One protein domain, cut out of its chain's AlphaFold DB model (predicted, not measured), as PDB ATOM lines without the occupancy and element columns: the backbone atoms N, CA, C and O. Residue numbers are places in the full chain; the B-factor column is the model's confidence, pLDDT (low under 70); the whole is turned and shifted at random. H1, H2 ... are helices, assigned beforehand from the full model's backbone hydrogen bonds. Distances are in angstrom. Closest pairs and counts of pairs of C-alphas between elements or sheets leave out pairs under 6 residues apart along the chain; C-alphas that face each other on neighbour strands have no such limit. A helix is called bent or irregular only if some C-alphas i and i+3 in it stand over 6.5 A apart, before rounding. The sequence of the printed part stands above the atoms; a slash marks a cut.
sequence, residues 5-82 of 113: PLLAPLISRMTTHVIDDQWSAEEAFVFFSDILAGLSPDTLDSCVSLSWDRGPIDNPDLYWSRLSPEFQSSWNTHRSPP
ATOM      1  N   PRO A   5     -31.132  -6.100   7.781       81.69
ATOM      2  CA  PRO A   5     -29.765  -6.585   7.602       81.69
ATOM      3  C   PRO A   5     -29.675  -8.067   7.217       81.69
ATOM      4  O   PRO A   5     -28.790  -8.423   6.447       81.69
ATOM      5  N   LEU A   6     -30.591  -8.924   7.694       84.94
ATOM      6  CA  LEU A   6     -30.604 -10.365   7.377       84.94
ATOM      7  C   LEU A   6     -30.851 -10.638   5.891       84.94
ATOM      8  O   LEU A   6     -30.421 -11.664   5.373       84.94
ATOM      9  N   LEU A   7     -31.483  -9.694   5.192       85.38
ATOM     10  CA  LEU A   7     -31.713  -9.753   3.751       85.38
ATOM     11  C   LEU A   7     -30.516  -9.243   2.930       85.38
ATOM     12  O   LEU A   7     -30.581  -9.246   1.702       85.38
ATOM     13  N   ALA A   8     -29.411  -8.824   3.557       84.69
ATOM     14  CA  ALA A   8     -28.239  -8.336   2.829       84.69
ATOM     15  C   ALA A   8     -27.679  -9.347   1.804       84.69
ATOM     16  O   ALA A   8     -27.369  -8.906   0.693       84.69
ATOM     17  N   PRO A   9     -27.583 -10.666   2.090       87.44
ATOM     18  CA  PRO A   9     -27.144 -11.648   1.096       87.44
ATOM     19  C   PRO A   9     -28.106 -11.739  -0.092       87.44
ATOM     20  O   PRO A   9     -27.657 -11.724  -1.235       87.44
ATOM     21  N   LEU A  10     -29.418 -11.738   0.176       88.50
ATOM     22  CA  LEU A  10     -30.464 -11.767  -0.848       88.50
ATOM     23  C   LEU A  10     -30.338 -10.576  -1.798       88.50
ATOM     24  O   LEU A  10     -30.264 -10.753  -3.011       88.50
ATOM     25  N   ILE A  11     -30.253  -9.362  -1.247       83.94
ATOM     26  CA  ILE A  11     -30.111  -8.141  -2.046       83.94
ATOM     27  C   ILE A  11     -28.799  -8.193  -2.835       83.94
ATOM     28  O   ILE A  11     -28.805  -7.982  -4.043       83.94
ATOM     29  N   SER A  12     -27.691  -8.557  -2.183       84.69
ATOM     30  CA  SER A  12     -26.367  -8.630  -2.817       84.69
ATOM     31  C   SER A  12     -26.341  -9.598  -4.005       84.69
ATOM     32  O   SER A  12     -25.765  -9.277  -5.047       84.69
ATOM     33  N   ARG A  13     -26.984 -10.763  -3.876       86.50
ATOM     34  CA  ARG A  13     -27.031 -11.794  -4.920       86.50
ATOM     35  C   ARG A  13     -28.087 -11.527  -5.986       86.50
ATOM     36  O   ARG A  13     -27.887 -11.932  -7.118       86.50
ATOM     37  N   MET A  14     -29.164 -10.804  -5.691       87.69
ATOM     38  CA  MET A  14     -30.146 -10.422  -6.713       87.69
ATOM     39  C   MET A  14     -29.728  -9.195  -7.528       87.69
ATOM     40  O   MET A  14     -30.105  -9.085  -8.693       87.69
ATOM     41  N   THR A  15     -28.961  -8.268  -6.944       82.38
ATOM     42  CA  THR A  15     -28.557  -7.011  -7.603       82.38
ATOM     43  C   THR A  15     -27.086  -6.982  -8.016       82.38
ATOM     44  O   THR A  15     -26.553  -5.911  -8.313       82.38
ATOM     45  N   THR A  16     -26.397  -8.123  -7.986       82.25
ATOM     46  CA  THR A  16     -25.002  -8.194  -8.430       82.25
ATOM     47  C   THR A  16     -24.890  -7.852  -9.917       82.25
ATOM     48  O   THR A  16     -25.775  -8.136 -10.718       82.25
ATOM     49  N   HIS A  17     -23.780  -7.216 -10.286       77.25
ATOM     50  CA  HIS A  17     -23.451  -6.916 -11.681       77.25
ATOM     51  C   HIS A  17     -22.721  -8.080 -12.370       77.25
ATOM     52  O   HIS A  17     -22.503  -8.034 -13.580       77.25
ATOM     53  N   VAL A  18     -22.324  -9.099 -11.603       81.44
ATOM     54  CA  VAL A  18     -21.693 -10.323 -12.097       81.44
ATOM     55  C   VAL A  18     -22.793 -11.362 -12.276       81.44
ATOM     56  O   VAL A  18     -23.304 -11.884 -11.293       81.44
ATOM     57  N   ILE A  19     -23.181 -11.621 -13.527       79.94
ATOM     58  CA  ILE A  19     -24.329 -12.482 -13.863       79.94
ATOM     59  C   ILE A  19     -24.152 -13.895 -13.296       79.94
ATOM     60  O   ILE A  19     -25.098 -14.449 -12.751       79.94
ATOM     61  N   ASP A  20     -22.935 -14.434 -13.346       81.88
ATOM     62  CA  ASP A  20     -22.623 -15.777 -12.835       81.88
ATOM     63  C   ASP A  20     -22.805 -15.898 -11.314       81.88
ATOM     64  O   ASP A  20     -22.994 -16.990 -10.787       81.88
ATOM     65  N   ASP A  21     -22.761 -14.770 -10.605       82.00
ATOM     66  CA  ASP A  21     -22.972 -14.692  -9.164       82.00
ATOM     67  C   ASP A  21     -24.429 -14.380  -8.797       82.00
ATOM     68  O   ASP A  21     -24.752 -14.315  -7.605       82.00
ATOM     69  N   GLN A  22     -25.296 -14.129  -9.783       88.06
ATOM     70  CA  GLN A  22     -26.673 -13.733  -9.540       88.06
ATOM     71  C   GLN A  22     -27.517 -14.946  -9.158       88.06
ATOM     72  O   GLN A  22     -27.552 -15.939  -9.878       88.06
ATOM     73  N   TRP A  23     -28.233 -14.854  -8.038       89.31
ATOM     74  CA  TRP A  23     -29.185 -15.901  -7.681       89.31
ATOM     75  C   TRP A  23     -30.376 -15.912  -8.631       89.31
ATOM     76  O   TRP A  23     -30.923 -14.866  -8.999       89.31
ATOM     77  N   SER A  24     -30.814 -17.120  -8.962       89.31
ATOM     78  CA  SER A  24     -32.117 -17.352  -9.568       89.31
ATOM     79  C   SER A  24     -33.246 -16.961  -8.604       89.31
ATOM     80  O   SER A  24     -33.073 -16.884  -7.385       89.31
ATOM     81  N   ALA A  25     -34.442 -16.735  -9.153       89.94
ATOM     82  CA  ALA A  25     -35.622 -16.444  -8.340       89.94
ATOM     83  C   ALA A  25     -35.965 -17.591  -7.370       89.94
ATOM     84  O   ALA A  25     -36.481 -17.341  -6.284       89.94
ATOM     85  N   GLU A  26     -35.658 -18.832  -7.750       91.94
ATOM     86  CA  GLU A  26     -35.865 -20.017  -6.917       91.94
ATOM     87  C   GLU A  26     -34.915 -20.030  -5.713       91.94
ATOM     88  O   GLU A  26     -35.373 -20.117  -4.576       91.94
ATOM     89  N   GLU A  27     -33.611 -19.846  -5.935       89.56
ATOM     90  CA  GLU A  27     -32.613 -19.773  -4.853       89.56
ATOM     91  C   GLU A  27     -32.909 -18.621  -3.885       89.56
ATOM     92  O   GLU A  27     -32.858 -18.787  -2.664       89.56
ATOM     93  N   ALA A  28     -33.286 -17.461  -4.429       90.75
ATOM     94  CA  ALA A  28     -33.706 -16.301  -3.653       90.75
ATOM     95  C   ALA A  28     -34.931 -16.608  -2.771       90.75
ATOM     96  O   ALA A  28     -34.983 -16.191  -1.611       90.75
ATOM     97  N   PHE A  29     -35.905 -17.353  -3.300       90.31
ATOM     98  CA  PHE A  29     -37.105 -17.743  -2.566       90.31
ATOM     99  C   PHE A  29     -36.809 -18.747  -1.446       90.31
ATOM    100  O   PHE A  29     -37.350 -18.597  -0.347       90.31
ATOM    101  N   VAL A  30     -35.940 -19.731  -1.697       93.00
ATOM    102  CA  VAL A  30     -35.506 -20.702  -0.677       93.00
ATOM    103  C   VAL A  30     -34.833 -19.974   0.485       93.00
ATOM    104  O   VAL A  30     -35.284 -20.097   1.622       93.00
ATOM    105  N   PHE A  31     -33.852 -19.113   0.195       90.12
ATOM    106  CA  PHE A  31     -33.184 -18.307   1.222       90.12
ATOM    107  C   PHE A  31     -34.174 -17.455   2.026       90.12
ATOM    108  O   PHE A  31     -34.114 -17.403   3.255       90.12
ATOM    109  N   PHE A  32     -35.093 -16.771   1.340       89.38
ATOM    110  CA  PHE A  32     -36.079 -15.918   1.997       89.38
ATOM    111  C   PHE A  32     -37.003 -16.720   2.921       89.38
ATOM    112  O   PHE A  32     -37.271 -16.294   4.044       89.38
ATOM    113  N   SER A  33     -37.446 -17.895   2.476       90.25
ATOM    114  CA  SER A  33     -38.306 -18.787   3.256       90.25
ATOM    115  C   SER A  33     -37.595 -19.326   4.499       90.25
ATOM    116  O   SER A  33     -38.185 -19.329   5.580       90.25
ATOM    117  N   ASP A  34     -36.318 -19.695   4.378       89.50
ATOM    118  CA  ASP A  34     -35.502 -20.170   5.501       89.50
ATOM    119  C   ASP A  34     -35.291 -19.076   6.559       89.50
ATOM    120  O   ASP A  34     -35.425 -19.322   7.760       89.50
ATOM    121  N   ILE A  35     -35.023 -17.839   6.121       87.12
ATOM    122  CA  ILE A  35     -34.913 -16.674   7.013       87.12
ATOM    123  C   ILE A  35     -36.243 -16.433   7.737       87.12
ATOM    124  O   ILE A  35     -36.247 -16.209   8.949       87.12
ATOM    125  N   LEU A  36     -37.370 -16.493   7.016       85.62
ATOM    126  CA  LEU A  36     -38.706 -16.311   7.585       85.62
ATOM    127  C   LEU A  36     -39.063 -17.373   8.625       85.62
ATOM    128  O   LEU A  36     -39.616 -17.029   9.669       85.62
ATOM    129  N   ALA A  37     -38.721 -18.637   8.376       86.31
ATOM    130  CA  ALA A  37     -38.994 -19.736   9.300       86.31
ATOM    131  C   ALA A  37     -38.262 -19.586  10.648       86.31
ATOM    132  O   ALA A  37     -38.741 -20.084  11.667       86.31
ATOM    133  N   GLY A  38     -37.119 -18.891  10.668       82.06
ATOM    134  CA  GLY A  38     -36.328 -18.636  11.876       82.06
ATOM    135  C   GLY A  38     -36.731 -17.391  12.678       82.06
ATOM    136  O   GLY A  38     -36.121 -17.121  13.714       82.06
ATOM    137  N   LEU A  39     -37.714 -16.607  12.221       83.44
ATOM    138  CA  LEU A  39     -38.085 -15.331  12.841       83.44
ATOM    139  C   LEU A  39     -39.294 -15.459  13.772       83.44
ATOM    140  O   LEU A  39     -40.277 -16.129  13.471       83.44
ATOM    141  N   SER A  40     -39.242 -14.743  14.900       80.56
ATOM    142  CA  SER A  40     -40.406 -14.593  15.781       80.56
ATOM    143  C   SER A  40     -41.495 -13.754  15.094       80.56
ATOM    144  O   SER A  40     -41.154 -12.752  14.447       80.56
ATOM    145  N   PRO A  41     -42.791 -14.075  15.282       76.88
ATOM    146  CA  PRO A  41     -43.905 -13.261  14.785       76.88
ATOM    147  C   PRO A  41     -43.813 -11.785  15.206       76.88
ATOM    148  O   PRO A  41     -44.133 -10.907  14.410       76.88
ATOM    149  N   ASP A  42     -43.252 -11.484  16.381       74.31
ATOM    150  CA  ASP A  42     -43.068 -10.100  16.855       74.31
ATOM    151  C   ASP A  42     -42.094  -9.286  15.985       74.31
ATOM    152  O   ASP A  42     -42.141  -8.058  15.937       74.31
ATOM    153  N   THR A  43     -41.163  -9.962  15.303       75.38
ATOM    154  CA  THR A  43     -40.203  -9.307  14.400       75.38
ATOM    155  C   THR A  43     -40.829  -9.041  13.033       75.38
ATOM    156  O   THR A  43     -40.506  -8.039  12.394       75.38
ATOM    157  N   LEU A  44     -41.746  -9.912  12.608       75.50
ATOM    158  CA  LEU A  44     -42.521  -9.766  11.375       75.50
ATOM    159  C   LEU A  44     -43.524  -8.617  11.463       75.50
ATOM    160  O   LEU A  44     -43.686  -7.885  10.491       75.50
ATOM    161  N   ASP A  45     -44.118  -8.415  12.637       79.06
ATOM    162  CA  ASP A  45     -45.095  -7.346  12.881       79.06
ATOM    163  C   ASP A  45     -44.436  -5.985  13.190       79.06
ATOM    164  O   ASP A  45     -45.097  -4.988  13.494       79.06
ATOM    165  N   SER A  46     -43.100  -5.909  13.123       77.94
ATOM    166  CA  SER A  46     -42.380  -4.673  13.415       77.94
ATOM    167  C   SER A  46     -42.582  -3.631  12.311       77.94
ATOM    168  O   SER A  46     -42.283  -3.848  11.137       77.94
ATOM    169  N   CYS A  47     -43.073  -2.454  12.701       73.94
ATOM    170  CA  CYS A  47     -43.263  -1.342  11.779       73.94
ATOM    171  C   CYS A  47     -41.907  -0.827  11.270       73.94
ATOM    172  O   CYS A  47     -41.043  -0.416  12.050       73.94
ATOM    173  N   VAL A  48     -41.730  -0.829   9.948       72.00
ATOM    174  CA  VAL A  48     -40.537  -0.298   9.287       72.00
ATOM    175  C   VAL A  48     -40.821   1.124   8.819       72.00
ATOM    176  O   VAL A  48     -41.650   1.351   7.943       72.00
ATOM    177  N   SER A  49     -40.087   2.090   9.372       78.19
ATOM    178  CA  SER A  49     -40.055   3.446   8.824       78.19
ATOM    179  C   SER A  49     -39.102   3.486   7.632       78.19
ATOM    180  O   SER A  49     -37.911   3.197   7.771       78.19
ATOM    181  N   LEU A  50     -39.630   3.822   6.456       74.06
ATOM    182  CA  LEU A  50     -38.834   4.013   5.249       74.06
ATOM    183  C   LEU A  50     -38.350   5.461   5.198       74.06
ATOM    184  O   LEU A  50     -39.146   6.389   5.064       74.06
ATOM    185  N   SER A  51     -37.037   5.654   5.275       77.88
ATOM    186  CA  SER A  51     -36.395   6.930   4.974       77.88
ATOM    187  C   SER A  51     -35.663   6.842   3.639       77.88
ATOM    188  O   SER A  51     -35.109   5.804   3.273       77.88
ATOM    189  N   TRP A  52     -35.662   7.947   2.893       74.25
ATOM    190  CA  TRP A  52     -34.839   8.051   1.696       74.25
ATOM    191  C   TRP A  52     -33.375   8.215   2.108       74.25
ATOM    192  O   TRP A  52     -32.948   9.306   2.487       74.25
ATOM    193  N   ASP A  53     -32.617   7.124   2.044       72.88
ATOM    194  CA  ASP A  53     -31.181   7.106   2.308       72.88
ATOM    195  C   ASP A  53     -30.442   6.457   1.132       72.88
ATOM    196  O   ASP A  53     -30.719   5.321   0.745       72.88
ATOM    197  N   ARG A  54     -29.494   7.197   0.545       68.50
ATOM    198  CA  ARG A  54     -28.606   6.690  -0.514       68.50
ATOM    199  C   ARG A  54     -27.333   6.052   0.039       68.50
ATOM    200  O   ARG A  54     -26.661   5.340  -0.703       68.50
ATOM    201  N   GLY A  55     -27.021   6.248   1.320       72.38
ATOM    202  CA  GLY A  55     -25.841   5.684   1.975       72.38
ATOM    203  C   GLY A  55     -25.642   4.185   1.713       72.38
ATOM    204  O   GLY A  55     -24.531   3.796   1.356       72.38
ATOM    205  N   PRO A  56     -26.688   3.342   1.781       69.56
ATOM    206  CA  PRO A  56     -26.546   1.913   1.517       69.56
ATOM    207  C   PRO A  56     -26.332   1.551   0.038       69.56
ATOM    208  O   PRO A  56     -25.785   0.493  -0.259       69.56
ATOM    209  N   ILE A  57     -26.735   2.419  -0.897       69.00
ATOM    210  CA  ILE A  57     -26.489   2.241  -2.340       69.00
ATOM    211  C   ILE A  57     -25.015   2.507  -2.671       69.00
ATOM    212  O   ILE A  57     -24.446   1.858  -3.556       69.00
ATOM    213  N   ASP A  58     -24.408   3.469  -1.977       69.19
ATOM    214  CA  ASP A  58     -23.010   3.862  -2.169       69.19
ATOM    215  C   ASP A  58     -22.042   3.027  -1.321       69.19
ATOM    216  O   ASP A  58     -20.885   2.844  -1.702       69.19
ATOM    217  N   ASN A  59     -22.521   2.495  -0.196       73.38
ATOM    218  CA  ASN A  59     -21.768   1.631   0.698       73.38
ATOM    219  C   ASN A  59     -22.591   0.387   1.092       73.38
ATOM    220  O   ASN A  59     -23.215   0.372   2.160       73.38
ATOM    221  N   PRO A  60     -22.580  -0.674   0.265       69.50
ATOM    222  CA  PRO A  60     -23.300  -1.910   0.567       69.50
ATOM    223  C   PRO A  60     -22.807  -2.582   1.859       69.50
ATOM    224  O   PRO A  60     -23.599  -3.244   2.536       69.50
ATOM    225  N   ASP A  61     -21.554  -2.351   2.277       77.44
ATOM    226  CA  ASP A  61     -21.005  -2.886   3.533       77.44
ATOM    227  C   ASP A  61     -21.743  -2.365   4.775       77.44
ATOM    228  O   ASP A  61     -21.676  -2.972   5.847       77.44
ATOM    229  N   LEU A  62     -22.503  -1.273   4.652       81.06
ATOM    230  CA  LEU A  62     -23.283  -0.716   5.752       81.06
ATOM    231  C   LEU A  62     -24.368  -1.689   6.240       81.06
ATOM    232  O   LEU A  62     -24.595  -1.775   7.447       81.06
ATOM    233  N   TYR A  63     -24.980  -2.478   5.351       78.00
ATOM    234  CA  TYR A  63     -25.905  -3.541   5.765       78.00
ATOM    235  C   TYR A  63     -25.168  -4.731   6.373       78.00
ATOM    236  O   TYR A  63     -25.600  -5.264   7.394       78.00
ATOM    237  N   TRP A  64     -24.020  -5.091   5.799       80.75
ATOM    238  CA  TRP A  64     -23.210  -6.206   6.282       80.75
ATOM    239  C   TRP A  64     -22.647  -5.961   7.680       80.75
ATOM    240  O   TRP A  64     -22.639  -6.876   8.496       80.75
ATOM    241  N   SER A  65     -22.269  -4.723   8.004       84.19
ATOM    242  CA  SER A  65     -21.777  -4.347   9.337       84.19
ATOM    243  C   SER A  65     -22.816  -4.502  10.457       84.19
ATOM    244  O   SER A  65     -22.448  -4.596  11.624       84.19
ATOM    245  N   ARG A  66     -24.112  -4.546  10.112       84.38
ATOM    246  CA  ARG A  66     -25.226  -4.686  11.066       84.38
ATOM    247  C   ARG A  66     -25.593  -6.144  11.362       84.38
ATOM    248  O   ARG A  66     -26.446  -6.386  12.212       84.38
ATOM    249  N   LEU A  67     -24.989  -7.102  10.658       84.44
ATOM    250  CA  LEU A  67     -25.197  -8.536  10.864       84.44
ATOM    251  C   LEU A  67     -24.357  -9.059  12.031       84.44
ATOM    252  O   LEU A  67     -23.272  -8.538  12.302       84.44
ATOM    253  N   SER A  68     -24.821 -10.132  12.679       85.56
ATOM    254  CA  SER A  68     -24.015 -10.826  13.684       85.56
ATOM    255  C   SER A  68     -22.725 -11.381  13.053       85.56
ATOM    256  O   SER A  68     -22.731 -11.752  11.875       85.56
ATOM    257  N   PRO A  69     -21.612 -11.464  13.804       84.19
ATOM    258  CA  PRO A  69     -20.342 -11.966  13.276       84.19
ATOM    259  C   PRO A  69     -20.447 -13.390  12.713       84.19
ATOM    260  O   PRO A  69     -19.851 -13.693  11.682       84.19
ATOM    261  N   GLU A  70     -21.251 -14.239  13.357       85.44
ATOM    262  CA  GLU A  70     -21.529 -15.608  12.912       85.44
ATOM    263  C   GLU A  70     -22.187 -15.614  11.530       85.44
ATOM    264  O   GLU A  70     -21.698 -16.264  10.607       85.44
ATOM    265  N   PHE A  71     -23.232 -14.803  11.346       84.44
ATOM    266  CA  PHE A  71     -23.936 -14.706  10.072       84.44
ATOM    267  C   PHE A  71     -23.053 -14.082   8.983       84.44
ATOM    268  O   PHE A  71     -23.058 -14.536   7.838       84.44
ATOM    269  N   GLN A  72     -22.242 -13.077   9.329       85.19
ATOM    270  CA  GLN A  72     -21.266 -12.516   8.394       85.19
ATOM    271  C   GLN A  72     -20.266 -13.570   7.919       85.19
ATOM    272  O   GLN A  72     -19.941 -13.575   6.736       85.19
ATOM    273  N   SER A  73     -19.796 -14.453   8.804       84.75
ATOM    274  CA  SER A  73     -18.858 -15.518   8.448       84.75
ATOM    275  C   SER A  73     -19.492 -16.541   7.504       84.75
ATOM    276  O   SER A  73     -18.894 -16.854   6.475       84.75
ATOM    277  N   SER A  74     -20.720 -16.988   7.790       85.19
ATOM    278  CA  SER A  74     -21.443 -17.957   6.952       85.19
ATOM    279  C   SER A  74     -21.760 -17.424   5.553       85.19
ATOM    280  O   SER A  74     -21.728 -18.176   4.582       85.19
ATOM    281  N   TRP A  75     -22.035 -16.124   5.434       83.38
ATOM    282  CA  TRP A  75     -22.500 -15.516   4.185       83.38
ATOM    283  C   TRP A  75     -21.467 -14.609   3.509       83.38
ATOM    284  O   TRP A  75     -21.791 -13.962   2.515       83.38
ATOM    285  N   ASN A  76     -20.216 -14.580   3.981       81.38
ATOM    286  CA  ASN A  76     -19.185 -13.675   3.459       81.38
ATOM    287  C   ASN A  76     -18.937 -13.858   1.952       81.38
ATOM    288  O   ASN A  76     -18.782 -12.887   1.218       81.38
ATOM    289  N   THR A  77     -18.971 -15.104   1.473       81.50
ATOM    290  CA  THR A  77     -18.801 -15.455   0.051       81.50
ATOM    291  C   THR A  77     -19.937 -14.924  -0.830       81.50
ATOM    292  O   THR A  77     -19.815 -14.895  -2.048       81.50
ATOM    293  N   HIS A  78     -21.059 -14.496  -0.245       79.00
ATOM    294  CA  HIS A  78     -22.212 -13.959  -0.971       79.00
ATOM    295  C   HIS A  78     -22.216 -12.431  -1.065       79.00
ATOM    296  O   HIS A  78     -23.173 -11.852  -1.582       79.00
ATOM    297  N   ARG A  79     -21.157 -11.769  -0.588       79.38
ATOM    298  CA  ARG A  79     -20.986 -10.329  -0.771       79.38
ATOM    299  C   ARG A  79     -20.790 -10.010  -2.245       79.38
ATOM    300  O   ARG A  79     -19.989 -10.650  -2.922       79.38
ATOM    301  N   SER A  80     -21.496  -8.988  -2.729       75.62
ATOM    302  CA  SER A  80     -21.233  -8.467  -4.064       75.62
ATOM    303  C   SER A  80     -19.794  -7.947  -4.134       75.62
ATOM    304  O   SER A  80     -19.340  -7.289  -3.191       75.62
ATOM    305  N   PRO A  81     -19.078  -8.188  -5.243       78.25
ATOM    306  CA  PRO A  81     -17.758  -7.616  -5.429       78.25
ATOM    307  C   PRO A  81     -17.821  -6.081  -5.382       78.25
ATOM    308  O   PRO A  81     -18.832  -5.483  -5.781       78.25
ATOM    309  N   PRO A  82     -16.752  -5.424  -4.897       76.19
ATOM    310  CA  PRO A  82     -16.728  -3.978  -4.762       76.19
ATOM    311  C   PRO A  82     -16.930  -3.310  -6.120       76.19
ATOM    312  O   PRO A  82     -16.379  -3.722  -7.142       76.19
TER     313      PRO A  82
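What this domain is: This is residues 5 to 82 of the 113 residues of an uncharacterized protein of Trametes pubescens (UniProt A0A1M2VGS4). The longest helix, H2, folds back beside H1 as a hairpin, and H6 runs beside H1 too, away from H2, with H1 in the middle of the three. Short H5 packs on H1 and H4 lies beyond it, while residues 37 to 43 and 45 to 54 stick out as a wide, loose loop that includes most of H3. The printed part has 78 residues with six named helices, H1 to H6 in order, and no named strand; the class is all helix. It is compact, with a radius of gyration of the C-alphas of 13.2 A and spans of 36 by 29 by 24 A.

Where its parts are: H2, residues 25 to 37, is 18.3 A long. H1, residues 5 to 14, begins with C-alpha 5 at (-29.765, -6.585, 7.602) and is 14.8 A long. H6, residues 69 to 78, is 14.5 A long and ends with C-alpha 78 at (-22.212, -13.959, -0.971). H1 and H6 are irregular: C-alphas 6 and 9 are 7.3 A apart, and C-alphas 74 and 77 are 7.8 A apart. H3 is residues 41 to 44, H4 55 to 58 and H5 61 to 64.

How they stand to each other: H1, the hub, touches H2, closest at the C-alphas of Leu 10 and Ala 28, 6.2 A; this hairpin has a shallow tilt of 9 degrees, opposite ways. H1 touches H6, closest at the C-alphas of Pro 9 and His 78, 5.8 A, at a shallow tilt of 7 degrees, the same way. H2 and H6 are apart. H1 touches H5, closest at the C-alphas of Pro 5 and Tyr 63, 5.2 A. H4 and H5 only just touch, only at the corner by their link, with 3 pairs of C-alphas within 8 A, the closest those of Pro 56 and Leu 62, 6.0 A. H3 touches no helix. Every O i to N i+4 pair is within hydrogen-bond range in H2, against 4 of 6 in H1 and in H6; H3, H4 and H5 are too short for such a pair.

The domain as a whole: The two C-alphas farthest apart, those of Asp 20 and Asp 42, are 36.5 A apart. The printed part has no cut and no long link. Its mean pLDDT is 81.7; residues 54, 56 to 58 and 60 are under 70.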